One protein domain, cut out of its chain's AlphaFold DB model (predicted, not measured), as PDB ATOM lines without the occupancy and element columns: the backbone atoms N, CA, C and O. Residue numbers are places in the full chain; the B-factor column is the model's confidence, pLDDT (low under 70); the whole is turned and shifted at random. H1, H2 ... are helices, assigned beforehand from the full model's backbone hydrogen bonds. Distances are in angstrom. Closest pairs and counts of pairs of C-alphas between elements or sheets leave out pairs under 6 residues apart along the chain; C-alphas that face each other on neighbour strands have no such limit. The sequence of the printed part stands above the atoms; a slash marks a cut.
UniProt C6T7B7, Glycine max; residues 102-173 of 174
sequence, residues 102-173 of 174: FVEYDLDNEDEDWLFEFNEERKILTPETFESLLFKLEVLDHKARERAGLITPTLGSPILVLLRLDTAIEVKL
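This is residues 102 to 173 of the 174 residues of a protein of Glycine max (UniProt C6T7B7). One long helix, H2, makes the long axis of the model; the short H3 folds back along part of one side of it as a helical hairpin, and H1, another short helix, stands steeply tilted near the end where H2 begins. From the other end of H2 a long loop swings out, with residues 152 to 158 sticking out on the side away from H3, before it returns to H3. The printed part has 72 residues with three named helices, in the order H1, H2, H3, and no named strand, and the class is all helix. The whole is loose, with a radius of gyration of the C-alphas of 14.0 A, and spans 43 by 30 by 22 A.

Begin with H2, residues 127 to 148: find C-alpha 127 at (-18.589, -8.371, -23.984), and from there the helix runs 31.4 A to C-alpha 148 at (-22.637, 22.583, -27.042). Before it comes H1, residues 109 to 119, which starts at C-alpha 109 at (-7.500, -4.902, -21.478) and is 15.4 A long from first to last C-alpha. After H2 look for H3, residues 165 to 173, which is 13.6 A long and ends at C-alpha 173 at (-34.071, 0.475, -22.004).

H2 touches H3 with its residues 133 to 140 alone, and the closest C-alphas are those of Leu 137 and Ala 168, 6.5 A apart. These two helices form a helical hairpin and run opposite ways, at a tilt of 36 degrees that is only just steep. At Pro 127 look across to H1: the C-alphas of Leu 115 and Pro 127, the closest of the two helices, are 7.6 A apart, and H1 and H2 are close but not clearly touching. They run opposite ways at a steep tilt of 65 degrees. H1 and H3 are apart. In H1 and H2 every O i to N i+4 pair is within hydrogen-bond range; in H3 1 of 5 such pairs is, beside 4 of 6 O i to N i+3 pairs.

The two C-alphas farthest apart are those of Glu 121 and Gly 149, at 43.0 A. The printed part runs from residue 102 to 173 and has no cut. The link from H1 to H2 is short, with 7 residues, and the link from H2 to H3 is long, with 16 residues, 149 to 164. Residues 117 to 122, of which 117 to 119 belong to H1, stand free, and so do residues 152 to 158. The mean pLDDT of the printed part is 86.0; look for values under 70 at residues 152 to 156 and 172 to 173.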
ATOM      1  N   PHE A 102     -24.187  -1.856 -36.174       82.44
ATOM      2  CA  PHE A 102     -22.735  -1.691 -36.244       82.44
ATOM      3  C   PHE A 102     -22.228  -1.023 -34.965       82.44
ATOM      4  O   PHE A 102     -22.603   0.117 -34.684       82.44
ATOM      5  N   VAL A 103     -21.371  -1.734 -34.237       90.19
ATOM      6  CA  VAL A 103     -20.658  -1.274 -33.042       90.19
ATOM      7  C   VAL A 103     -19.198  -1.052 -33.439       90.19
ATOM      8  O   VAL A 103     -18.628  -1.878 -34.145       90.19
ATOM      9  N   GLU A 104     -18.631   0.095 -33.060       91.19
ATOM     10  CA  GLU A 104     -17.251   0.508 -33.403       91.19
ATOM     11  C   GLU A 104     -16.325   0.530 -32.174       91.19
ATOM     12  O   GLU A 104     -15.173   0.942 -32.271       91.19
ATOM     13  N   TYR A 105     -16.851   0.158 -31.006       94.44
ATOM     14  CA  TYR A 105     -16.105   0.089 -29.756       94.44
ATOM     15  C   TYR A 105     -15.683  -1.361 -29.526       94.44
ATOM     16  O   TYR A 105     -16.552  -2.201 -29.312       94.44
ATOM     17  N   ASP A 106     -14.381  -1.623 -29.565       94.94
ATOM     18  CA  ASP A 106     -13.776  -2.890 -29.146       94.94
ATOM     19  C   ASP A 106     -13.294  -2.720 -27.693       94.94
ATOM     20  O   ASP A 106     -12.728  -1.670 -27.372       94.94
ATOM     21  N   LEU A 107     -13.503  -3.708 -26.815       95.88
ATOM     22  CA  LEU A 107     -12.962  -3.638 -25.446       95.88
ATOM     23  C   LEU A 107     -11.429  -3.714 -25.456       95.88
ATOM     24  O   LEU A 107     -10.842  -4.503 -26.201       95.88
ATOM     25  N   ASP A 108     -10.780  -2.928 -24.596       95.88
ATOM     26  CA  ASP A 108      -9.354  -3.086 -24.305       95.88
ATOM     27  C   ASP A 108      -9.112  -3.931 -23.039       95.88
ATOM     28  O   ASP A 108     -10.036  -4.474 -22.433       95.88
ATOM     29  N   ASN A 109      -7.847  -4.085 -22.639       95.69
ATOM     30  CA  ASN A 109      -7.500  -4.902 -21.478       95.69
ATOM     31  C   ASN A 109      -8.038  -4.348 -20.143       95.69
ATOM     32  O   ASN A 109      -8.292  -5.141 -19.243       95.69
ATOM     33  N   GLU A 110      -8.208  -3.027 -19.998       96.25
ATOM     34  CA  GLU A 110      -8.779  -2.426 -18.784       96.25
ATOM     35  C   GLU A 110     -10.290  -2.698 -18.720       96.25
ATOM     36  O   GLU A 110     -10.805  -3.088 -17.669       96.25
ATOM     37  N   ASP A 111     -10.982  -2.585 -19.858       95.50
ATOM     38  CA  ASP A 111     -12.403  -2.920 -19.980       95.50
ATOM     39  C   ASP A 111     -12.685  -4.422 -19.793       95.50
ATOM     40  O   ASP A 111     -13.671  -4.786 -19.143       95.50
ATOM     41  N   GLU A 112     -11.840  -5.308 -20.338       94.25
ATOM     42  CA  GLU A 112     -11.947  -6.764 -20.153       94.25
ATOM     43  C   GLU A 112     -11.765  -7.169 -18.683       94.25
ATOM     44  O   GLU A 112     -12.591  -7.922 -18.150       94.25
ATOM     45  N   ASP A 113     -10.727  -6.650 -18.013       94.62
ATOM     46  CA  ASP A 113     -10.474  -6.898 -16.589       94.62
ATOM     47  C   ASP A 113     -11.641  -6.367 -15.732       94.62
ATOM     48  O   ASP A 113     -12.163  -7.084 -14.869       94.62
ATOM     49  N   TRP A 114     -12.137  -5.155 -16.019       95.00
ATOM     50  CA  TRP A 114     -13.299  -4.582 -15.330       95.00
ATOM     51  C   TRP A 114     -14.573  -5.413 -15.534       95.00
ATOM     52  O   TRP A 114     -15.313  -5.660 -14.578       95.00
ATOM     53  N   LEU A 115     -14.842  -5.873 -16.759       93.19
ATOM     54  CA  LEU A 115     -16.015  -6.693 -17.076       93.19
ATOM     55  C   LEU A 115     -15.935  -8.082 -16.421       93.19
ATOM     56  O   LEU A 115     -16.967  -8.649 -16.038       93.19
ATOM     57  N   PHE A 116     -14.727  -8.632 -16.282       91.38
ATOM     58  CA  PHE A 116     -14.482  -9.876 -15.561       91.38
ATOM     59  C   PHE A 116     -14.768  -9.718 -14.060       91.38
ATOM     60  O   PHE A 116     -15.524 -10.518 -13.502       91.38
ATOM     61  N   GLU A 117     -14.241  -8.661 -13.427       92.62
ATOM     62  CA  GLU A 117     -14.520  -8.339 -12.021       92.62
ATOM     63  C   GLU A 117     -16.011  -8.051 -11.783       92.62
ATOM     64  O   GLU A 117     -16.619  -8.654 -10.901       92.62
ATOM     65  N   PHE A 118     -16.638  -7.195 -12.601       90.19
ATOM     66  CA  PHE A 118     -18.045  -6.794 -12.461       90.19
ATOM     67  C   PHE A 118     -19.021  -7.978 -12.488       90.19
ATOM     68  O   PHE A 118     -20.051  -7.965 -11.807       90.19
ATOM     69  N   ASN A 119     -18.719  -8.999 -13.288       90.62
ATOM     70  CA  ASN A 119     -19.559 -10.181 -13.400       90.62
ATOM     71  C   ASN A 119     -19.476 -11.097 -12.155       90.62
ATOM     72  O   ASN A 119     -20.435 -11.822 -11.902       90.62
ATOM     73  N   GLU A 120     -18.385 -11.087 -11.369       83.50
ATOM     74  CA  GLU A 120     -18.144 -11.993 -10.219       83.50
ATOM     75  C   GLU A 120     -18.628 -13.444 -10.476       83.50
ATOM     76  O   GLU A 120     -19.513 -13.971  -9.796       83.50
ATOM     77  N   GLU A 121     -18.092 -14.077 -11.529       70.62
ATOM     78  CA  GLU A 121     -18.463 -15.415 -12.055       70.62
ATOM     79  C   GLU A 121     -19.897 -15.560 -12.618       70.62
ATOM     80  O   GLU A 121     -20.222 -16.555 -13.277       70.62
ATOM     81  N   ARG A 122     -20.775 -14.575 -12.422       71.81
ATOM     82  CA  ARG A 122     -22.143 -14.555 -12.951       71.81
ATOM     83  C   ARG A 122     -22.131 -13.884 -14.316       71.81
ATOM     84  O   ARG A 122     -21.761 -12.729 -14.434       71.81
ATOM     85  N   LYS A 123     -22.601 -14.572 -15.358       75.31
ATOM     86  CA  LYS A 123     -22.723 -14.006 -16.716       75.31
ATOM     87  C   LYS A 123     -23.886 -13.004 -16.800       75.31
ATOM     88  O   LYS A 123     -24.933 -13.327 -17.356       75.31
ATOM     89  N   ILE A 124     -23.728 -11.838 -16.174       84.69
ATOM     90  CA  ILE A 124     -24.738 -10.772 -16.089       84.69
ATOM     91  C   ILE A 124     -24.687  -9.904 -17.348       84.69
ATOM     92  O   ILE A 124     -25.737  -9.547 -17.880       84.69
ATOM     93  N   LEU A 125     -23.480  -9.596 -17.825       90.12
ATOM     94  CA  LEU A 125     -23.220  -8.791 -19.016       90.12
ATOM     95  C   LEU A 125     -22.203  -9.518 -19.908       90.12
ATOM     96  O   LEU A 125     -21.206 -10.037 -19.402       90.12
ATOM     97  N   THR A 126     -22.460  -9.589 -21.217       92.50
ATOM     98  CA  THR A 126     -21.516 -10.166 -22.194       92.50
ATOM     99  C   THR A 126     -20.661  -9.062 -22.828       92.50
ATOM    100  O   THR A 126     -21.131  -7.919 -22.873       92.50
ATOM    101  N   PRO A 127     -19.451  -9.364 -23.338       92.94
ATOM    102  CA  PRO A 127     -18.589  -8.371 -23.984       92.94
ATOM    103  C   PRO A 127     -19.318  -7.570 -25.065       92.94
ATOM    104  O   PRO A 127     -19.368  -6.348 -24.995       92.94
ATOM    105  N   GLU A 128     -20.047  -8.249 -25.952       91.62
ATOM    106  CA  GLU A 128     -20.745  -7.637 -27.088       91.62
ATOM    107  C   GLU A 128     -21.850  -6.665 -26.631       91.62
ATOM    108  O   GLU A 128     -22.113  -5.631 -27.255       91.62
ATOM    109  N   THR A 129     -22.511  -6.969 -25.506       91.31
ATOM    110  CA  THR A 129     -23.494  -6.060 -24.892       91.31
ATOM    111  C   THR A 129     -22.842  -4.871 -24.186       91.31
ATOM    112  O   THR A 129     -23.452  -3.803 -24.122       91.31
ATOM    113  N   PHE A 130     -21.615  -5.026 -23.684       93.19
ATOM    114  CA  PHE A 130     -20.858  -3.952 -23.045       93.19
ATOM    115  C   PHE A 130     -20.274  -2.989 -24.090       93.19
ATOM    116  O   PHE A 130     -20.513  -1.789 -23.992       93.19
ATOM    117  N   GLU A 131     -19.672  -3.507 -25.161       93.94
ATOM    118  CA  GLU A 131     -19.258  -2.752 -26.356       93.94
ATOM    119  C   GLU A 131     -20.421  -1.931 -26.929       93.94
ATOM    120  O   GLU A 131     -20.324  -0.716 -27.126       93.94
ATOM    121  N   SER A 132     -21.583  -2.573 -27.108       92.19
ATOM    122  CA  SER A 132     -22.812  -1.915 -27.571       92.19
ATOM    123  C   SER A 132     -23.260  -0.774 -26.647       92.19
ATOM    124  O   SER A 132     -23.761   0.248 -27.125       92.19
ATOM    125  N   LEU A 133     -23.106  -0.937 -25.327       92.19
ATOM    126  CA  LEU A 133     -23.444   0.072 -24.320       92.19
ATOM    127  C   LEU A 133     -22.470   1.258 -24.383       92.19
ATOM    128  O   LEU A 133     -22.917   2.402 -24.481       92.19
ATOM    129  N   LEU A 134     -21.161   0.989 -24.360       93.12
ATOM    130  CA  LEU A 134     -20.101   2.000 -24.409       93.12
ATOM    131  C   LEU A 134     -20.172   2.815 -25.704       93.12
ATOM    132  O   LEU A 134     -20.207   4.046 -25.658       93.12
ATOM    133  N   PHE A 135     -20.338   2.152 -26.852       92.88
ATOM    134  CA  PHE A 135     -20.511   2.814 -28.143       92.88
ATOM    135  C   PHE A 135     -21.734   3.745 -28.175       92.88
ATOM    136  O   PHE A 135     -21.653   4.883 -28.651       92.88
ATOM    137  N   LYS A 136     -22.877   3.310 -27.624       92.19
ATOM    138  CA  LYS A 136     -24.085   4.150 -27.527       92.19
ATOM    139  C   LYS A 136     -23.858   5.369 -26.627       92.19
ATOM    140  O   LYS A 136     -24.333   6.455 -26.968       92.19
ATOM    141  N   LEU A 137     -23.125   5.217 -25.524       92.62
ATOM    142  CA  LEU A 137     -22.769   6.322 -24.628       92.62
ATOM    143  C   LEU A 137     -21.827   7.331 -25.303       92.62
ATOM    144  O   LEU A 137     -22.127   8.524 -25.270       92.62
ATOM    145  N   GLU A 138     -20.774   6.878 -25.993       91.19
ATOM    146  CA  GLU A 138     -19.859   7.753 -26.749       91.19
ATOM    147  C   GLU A 138     -20.610   8.540 -27.834       91.19
ATOM    148  O   GLU A 138     -20.491   9.762 -27.933       91.19
ATOM    149  N   VAL A 139     -21.487   7.878 -28.599       91.00
ATOM    150  CA  VAL A 139     -22.315   8.536 -29.624       91.00
ATOM    151  C   VAL A 139     -23.271   9.579 -29.022       91.00
ATOM    152  O   VAL A 139     -23.546  10.602 -29.661       91.00
ATOM    153  N   LEU A 140     -23.811   9.349 -27.821       92.25
ATOM    154  CA  LEU A 140     -24.674  10.314 -27.132       92.25
ATOM    155  C   LEU A 140     -23.884  11.495 -26.556       92.25
ATOM    156  O   LEU A 140     -24.330  12.637 -26.698       92.25
ATOM    157  N   ASP A 141     -22.721  11.245 -25.958       91.31
ATOM    158  CA  ASP A 141     -21.835  12.290 -25.449       91.31
ATOM    159  C   ASP A 141     -21.285  13.167 -26.579       91.31
ATOM    160  O   ASP A 141     -21.375  14.395 -26.514       91.31
ATOM    161  N   HIS A 142     -20.837  12.556 -27.676       89.50
ATOM    162  CA  HIS A 142     -20.428  13.272 -28.878       89.50
ATOM    163  C   HIS A 142     -21.558  14.174 -29.396       89.50
ATOM    164  O   HIS A 142     -21.355  15.375 -29.570       89.50
ATOM    165  N   LYS A 143     -22.796  13.668 -29.518       89.94
ATOM    166  CA  LYS A 143     -23.966  14.496 -29.883       89.94
ATOM    167  C   LYS A 143     -24.251  15.626 -28.884       89.94
ATOM    168  O   LYS A 143     -24.771  16.668 -29.290       89.94
ATOM    169  N   ALA A 144     -23.952  15.448 -27.596       90.56
ATOM    170  CA  ALA A 144     -24.074  16.504 -26.592       90.56
ATOM    171  C   ALA A 144     -22.984  17.581 -26.765       90.56
ATOM    172  O   ALA A 144     -23.307  18.771 -26.742       90.56
ATOM    173  N   ARG A 145     -21.733  17.179 -27.028       89.19
ATOM    174  CA  ARG A 145     -20.604  18.065 -27.369       89.19
ATOM    175  C   ARG A 145     -20.850  18.876 -28.639       89.19
ATOM    176  O   ARG A 145     -20.702  20.097 -28.598       89.19
ATOM    177  N   GLU A 146     -21.323  18.243 -29.713       88.25
ATOM    178  CA  GLU A 146     -21.713  18.917 -30.962       88.25
ATOM    179  C   GLU A 146     -22.750  20.023 -30.702       88.25
ATOM    180  O   GLU A 146     -22.579  21.168 -31.121       88.25
ATOM    181  N   ARG A 147     -23.805  19.718 -29.931       89.19
ATOM    182  CA  ARG A 147     -24.850  20.691 -29.553       89.19
ATOM    183  C   ARG A 147     -24.337  21.824 -28.663       89.19
ATOM    184  O   ARG A 147     -24.899  22.915 -28.706       89.19
ATOM    185  N   ALA A 148     -23.305  21.574 -27.860       87.88
ATOM    186  CA  ALA A 148     -22.637  22.583 -27.042       87.88
ATOM    187  C   ALA A 148     -21.597  23.413 -27.826       87.88
ATOM    188  O   ALA A 148     -21.042  24.361 -27.273       87.88
ATOM    189  N   GLY A 149     -21.322  23.073 -29.092       86.00
ATOM    190  CA  GLY A 149     -20.278  23.700 -29.907       86.00
ATOM    191  C   GLY A 149     -18.850  23.285 -29.526       86.00
ATOM    192  O   GLY A 149     -17.896  23.949 -29.928       86.00
ATOM    193  N   LEU A 150     -18.681  22.203 -28.755       80.06
ATOM    194  CA  LEU A 150     -17.393  21.732 -28.237       80.06
ATOM    195  C   LEU A 150     -16.817  20.603 -29.112       80.06
ATOM    196  O   LEU A 150     -16.650  19.470 -28.671       80.06
ATOM    197  N   ILE A 151     -16.518  20.937 -30.369       70.00
ATOM    198  CA  ILE A 151     -16.083  20.001 -31.431       70.00
ATOM    199  C   ILE A 151     -14.540  19.875 -31.491       70.00
ATOM    200  O   ILE A 151     -13.961  19.371 -32.450       70.00
ATOM    201  N   THR A 152     -13.819  20.397 -30.496       65.75
ATOM    202  CA  THR A 152     -12.359  20.544 -30.576       65.75
ATOM    203  C   THR A 152     -11.649  19.181 -30.528       65.75
ATOM    204  O   THR A 152     -11.749  18.497 -29.505       65.75
ATOM    205  N   PRO A 153     -10.871  18.792 -31.562       63.44
ATOM    206  CA  PRO A 153     -10.067  17.576 -31.517       63.44
ATOM    207  C   PRO A 153      -8.944  17.753 -30.491       63.44
ATOM    208  O   PRO A 153      -7.993  18.511 -30.686       63.44
ATOM    209  N   THR A 154      -9.080  17.066 -29.365       60.03
ATOM    210  CA  THR A 154      -8.206  17.176 -28.197       60.03
ATOM    211  C   THR A 154      -7.148  16.080 -28.239       60.03
ATOM    212  O   THR A 154      -7.230  15.068 -27.550       60.03
ATOM    213  N   LEU A 155      -6.129  16.274 -29.080       64.31
ATOM    214  CA  LEU A 155      -5.015  15.332 -29.169       64.31
ATOM    215  C   LEU A 155      -4.203  15.350 -27.857       64.31
ATOM    216  O   LEU A 155      -3.384  16.240 -27.639       64.31
ATOM    217  N   GLY A 156      -4.442  14.369 -26.983       66.81
ATOM    218  CA  GLY A 156      -3.680  14.161 -25.745       66.81
ATOM    219  C   GLY A 156      -4.157  14.928 -24.503       66.81
ATOM    220  O   GLY A 156      -3.418  14.983 -23.525       66.81
ATOM    221  N   SER A 157      -5.366  15.502 -24.499       74.00
ATOM    222  CA  SER A 157      -5.995  16.033 -23.275       74.00
ATOM    223  C   SER A 157      -7.326  15.327 -23.004       74.00
ATOM    224  O   SER A 157      -8.061  15.105 -23.965       74.00
ATOM    225  N   PRO A 158      -7.679  15.018 -21.741       76.62
ATOM    226  CA  PRO A 158      -8.906  14.290 -21.427       76.62
ATOM    227  C   PRO A 158     -10.147  15.047 -21.913       76.62
ATOM    228  O   PRO A 158     -10.306  16.242 -21.651       76.62
ATOM    229  N   ILE A 159     -11.026  14.336 -22.618       78.25
ATOM    230  CA  ILE A 159     -12.313  14.860 -23.081       78.25
ATOM    231  C   ILE A 159     -13.258  14.932 -21.880       78.25
ATOM    232  O   ILE A 159     -13.407  13.971 -21.128       78.25
ATOM    233  N   LEU A 160     -13.902  16.084 -21.689       83.44
ATOM    234  CA  LEU A 160     -14.935  16.232 -20.668       83.44
ATOM    235  C   LEU A 160     -16.250  15.638 -21.177       83.44
ATOM    236  O   LEU A 160     -16.794  16.115 -22.173       83.44
ATOM    237  N   VAL A 161     -16.772  14.655 -20.444       87.38
ATOM    238  CA  VAL A 161     -18.118  14.109 -20.650       87.38
ATOM    239  C   VAL A 161     -19.151  15.205 -20.361       87.38
ATOM    240  O   VAL A 161     -19.185  15.775 -19.269       87.38
ATOM    241  N   LEU A 162     -19.994  15.506 -21.349       89.19
ATOM    242  CA  LEU A 162     -21.133  16.425 -21.250       89.19
ATOM    243  C   LEU A 162     -22.483  15.691 -21.217       89.19
ATOM    244  O   LEU A 162     -23.520  16.323 -20.973       89.19
ATOM    245  N   LEU A 163     -22.491  14.378 -21.460       89.88
ATOM    246  CA  LEU A 163     -23.669  13.528 -21.354       89.88
ATOM    247  C   LEU A 163     -24.276  13.593 -19.944       89.88
ATOM    248  O   LEU A 163     -23.613  13.365 -18.934       89.88
ATOM    249  N   ARG A 164     -25.577  13.892 -19.874       91.00
ATOM    250  CA  ARG A 164     -26.329  13.903 -18.613       91.00
ATOM    251  C   ARG A 164     -26.811  12.504 -18.263       91.00
ATOM    252  O   ARG A 164     -27.217  11.753 -19.147       91.00
ATOM    253  N   LEU A 165     -26.861  12.212 -16.962       88.81
ATOM    254  CA  LEU A 165     -27.310  10.924 -16.430       88.81
ATOM    255  C   LEU A 165     -28.696  10.518 -16.957       88.81
ATOM    256  O   LEU A 165     -28.862   9.379 -17.378       88.81
ATOM    257  N   ASP A 166     -29.654  11.449 -17.011       89.12
ATOM    258  CA  ASP A 166     -31.010  11.184 -17.518       89.12
ATOM    259  C   ASP A 166     -30.991  10.635 -18.957       89.12
ATOM    260  O   ASP A 166     -31.695   9.682 -19.271       89.12
ATOM    261  N   THR A 167     -30.132  11.195 -19.816       87.50
ATOM    262  CA  THR A 167     -29.956  10.772 -21.215       87.50
ATOM    263  C   THR A 167     -29.131   9.486 -21.329       87.50
ATOM    264  O   THR A 167     -29.379   8.678 -22.217       87.50
ATOM    265  N   ALA A 168     -28.172   9.255 -20.428       87.62
ATOM    266  CA  ALA A 168     -27.407   8.007 -20.379       87.62
ATOM    267  C   ALA A 168     -28.267   6.804 -19.942       87.62
ATOM    268  O   ALA A 168     -28.056   5.686 -20.408       87.62
ATOM    269  N   ILE A 169     -29.260   7.018 -19.069       86.88
ATOM    270  CA  ILE A 169     -30.169   5.960 -18.596       86.88
ATOM    271  C   ILE A 169     -31.051   5.412 -19.729       86.88
ATOM    272  O   ILE A 169     -31.369   4.223 -19.708       86.88
ATOM    273  N   GLU A 170     -31.388   6.217 -20.742       81.06
ATOM    274  CA  GLU A 170     -32.175   5.770 -21.908       81.06
ATOM    275  C   GLU A 170     -31.506   4.606 -22.666       81.06
ATOM    276  O   GLU A 170     -32.204   3.788 -23.263       81.06
ATOM    277  N   VAL A 171     -30.175   4.465 -22.582       77.56
ATOM    278  CA  VAL A 171     -29.433   3.360 -23.214       77.56
ATOM    279  C   VAL A 171     -29.737   2.003 -22.561       77.56
ATOM    280  O   VAL A 171     -29.659   0.981 -23.230       77.56
ATOM    281  N   LYS A 172     -30.144   1.965 -21.282       61.31
ATOM    282  CA  LYS A 172     -30.491   0.715 -20.568       61.31
ATOM    283  C   LYS A 172     -31.876   0.145 -20.909       61.31
ATOM    284  O   LYS A 172     -32.253  -0.876 -20.339       61.31
ATOM    285  N   LEU A 173     -32.666   0.824 -21.742       52.75
ATOM    286  CA  LEU A 173     -34.071   0.475 -22.004       52.75
ATOM    287  C   LEU A 173     -34.302  -0.280 -23.327       52.75
ATOM    288  O   LEU A 173     -35.461  -0.469 -23.704       52.75
TER     289      LEU A 173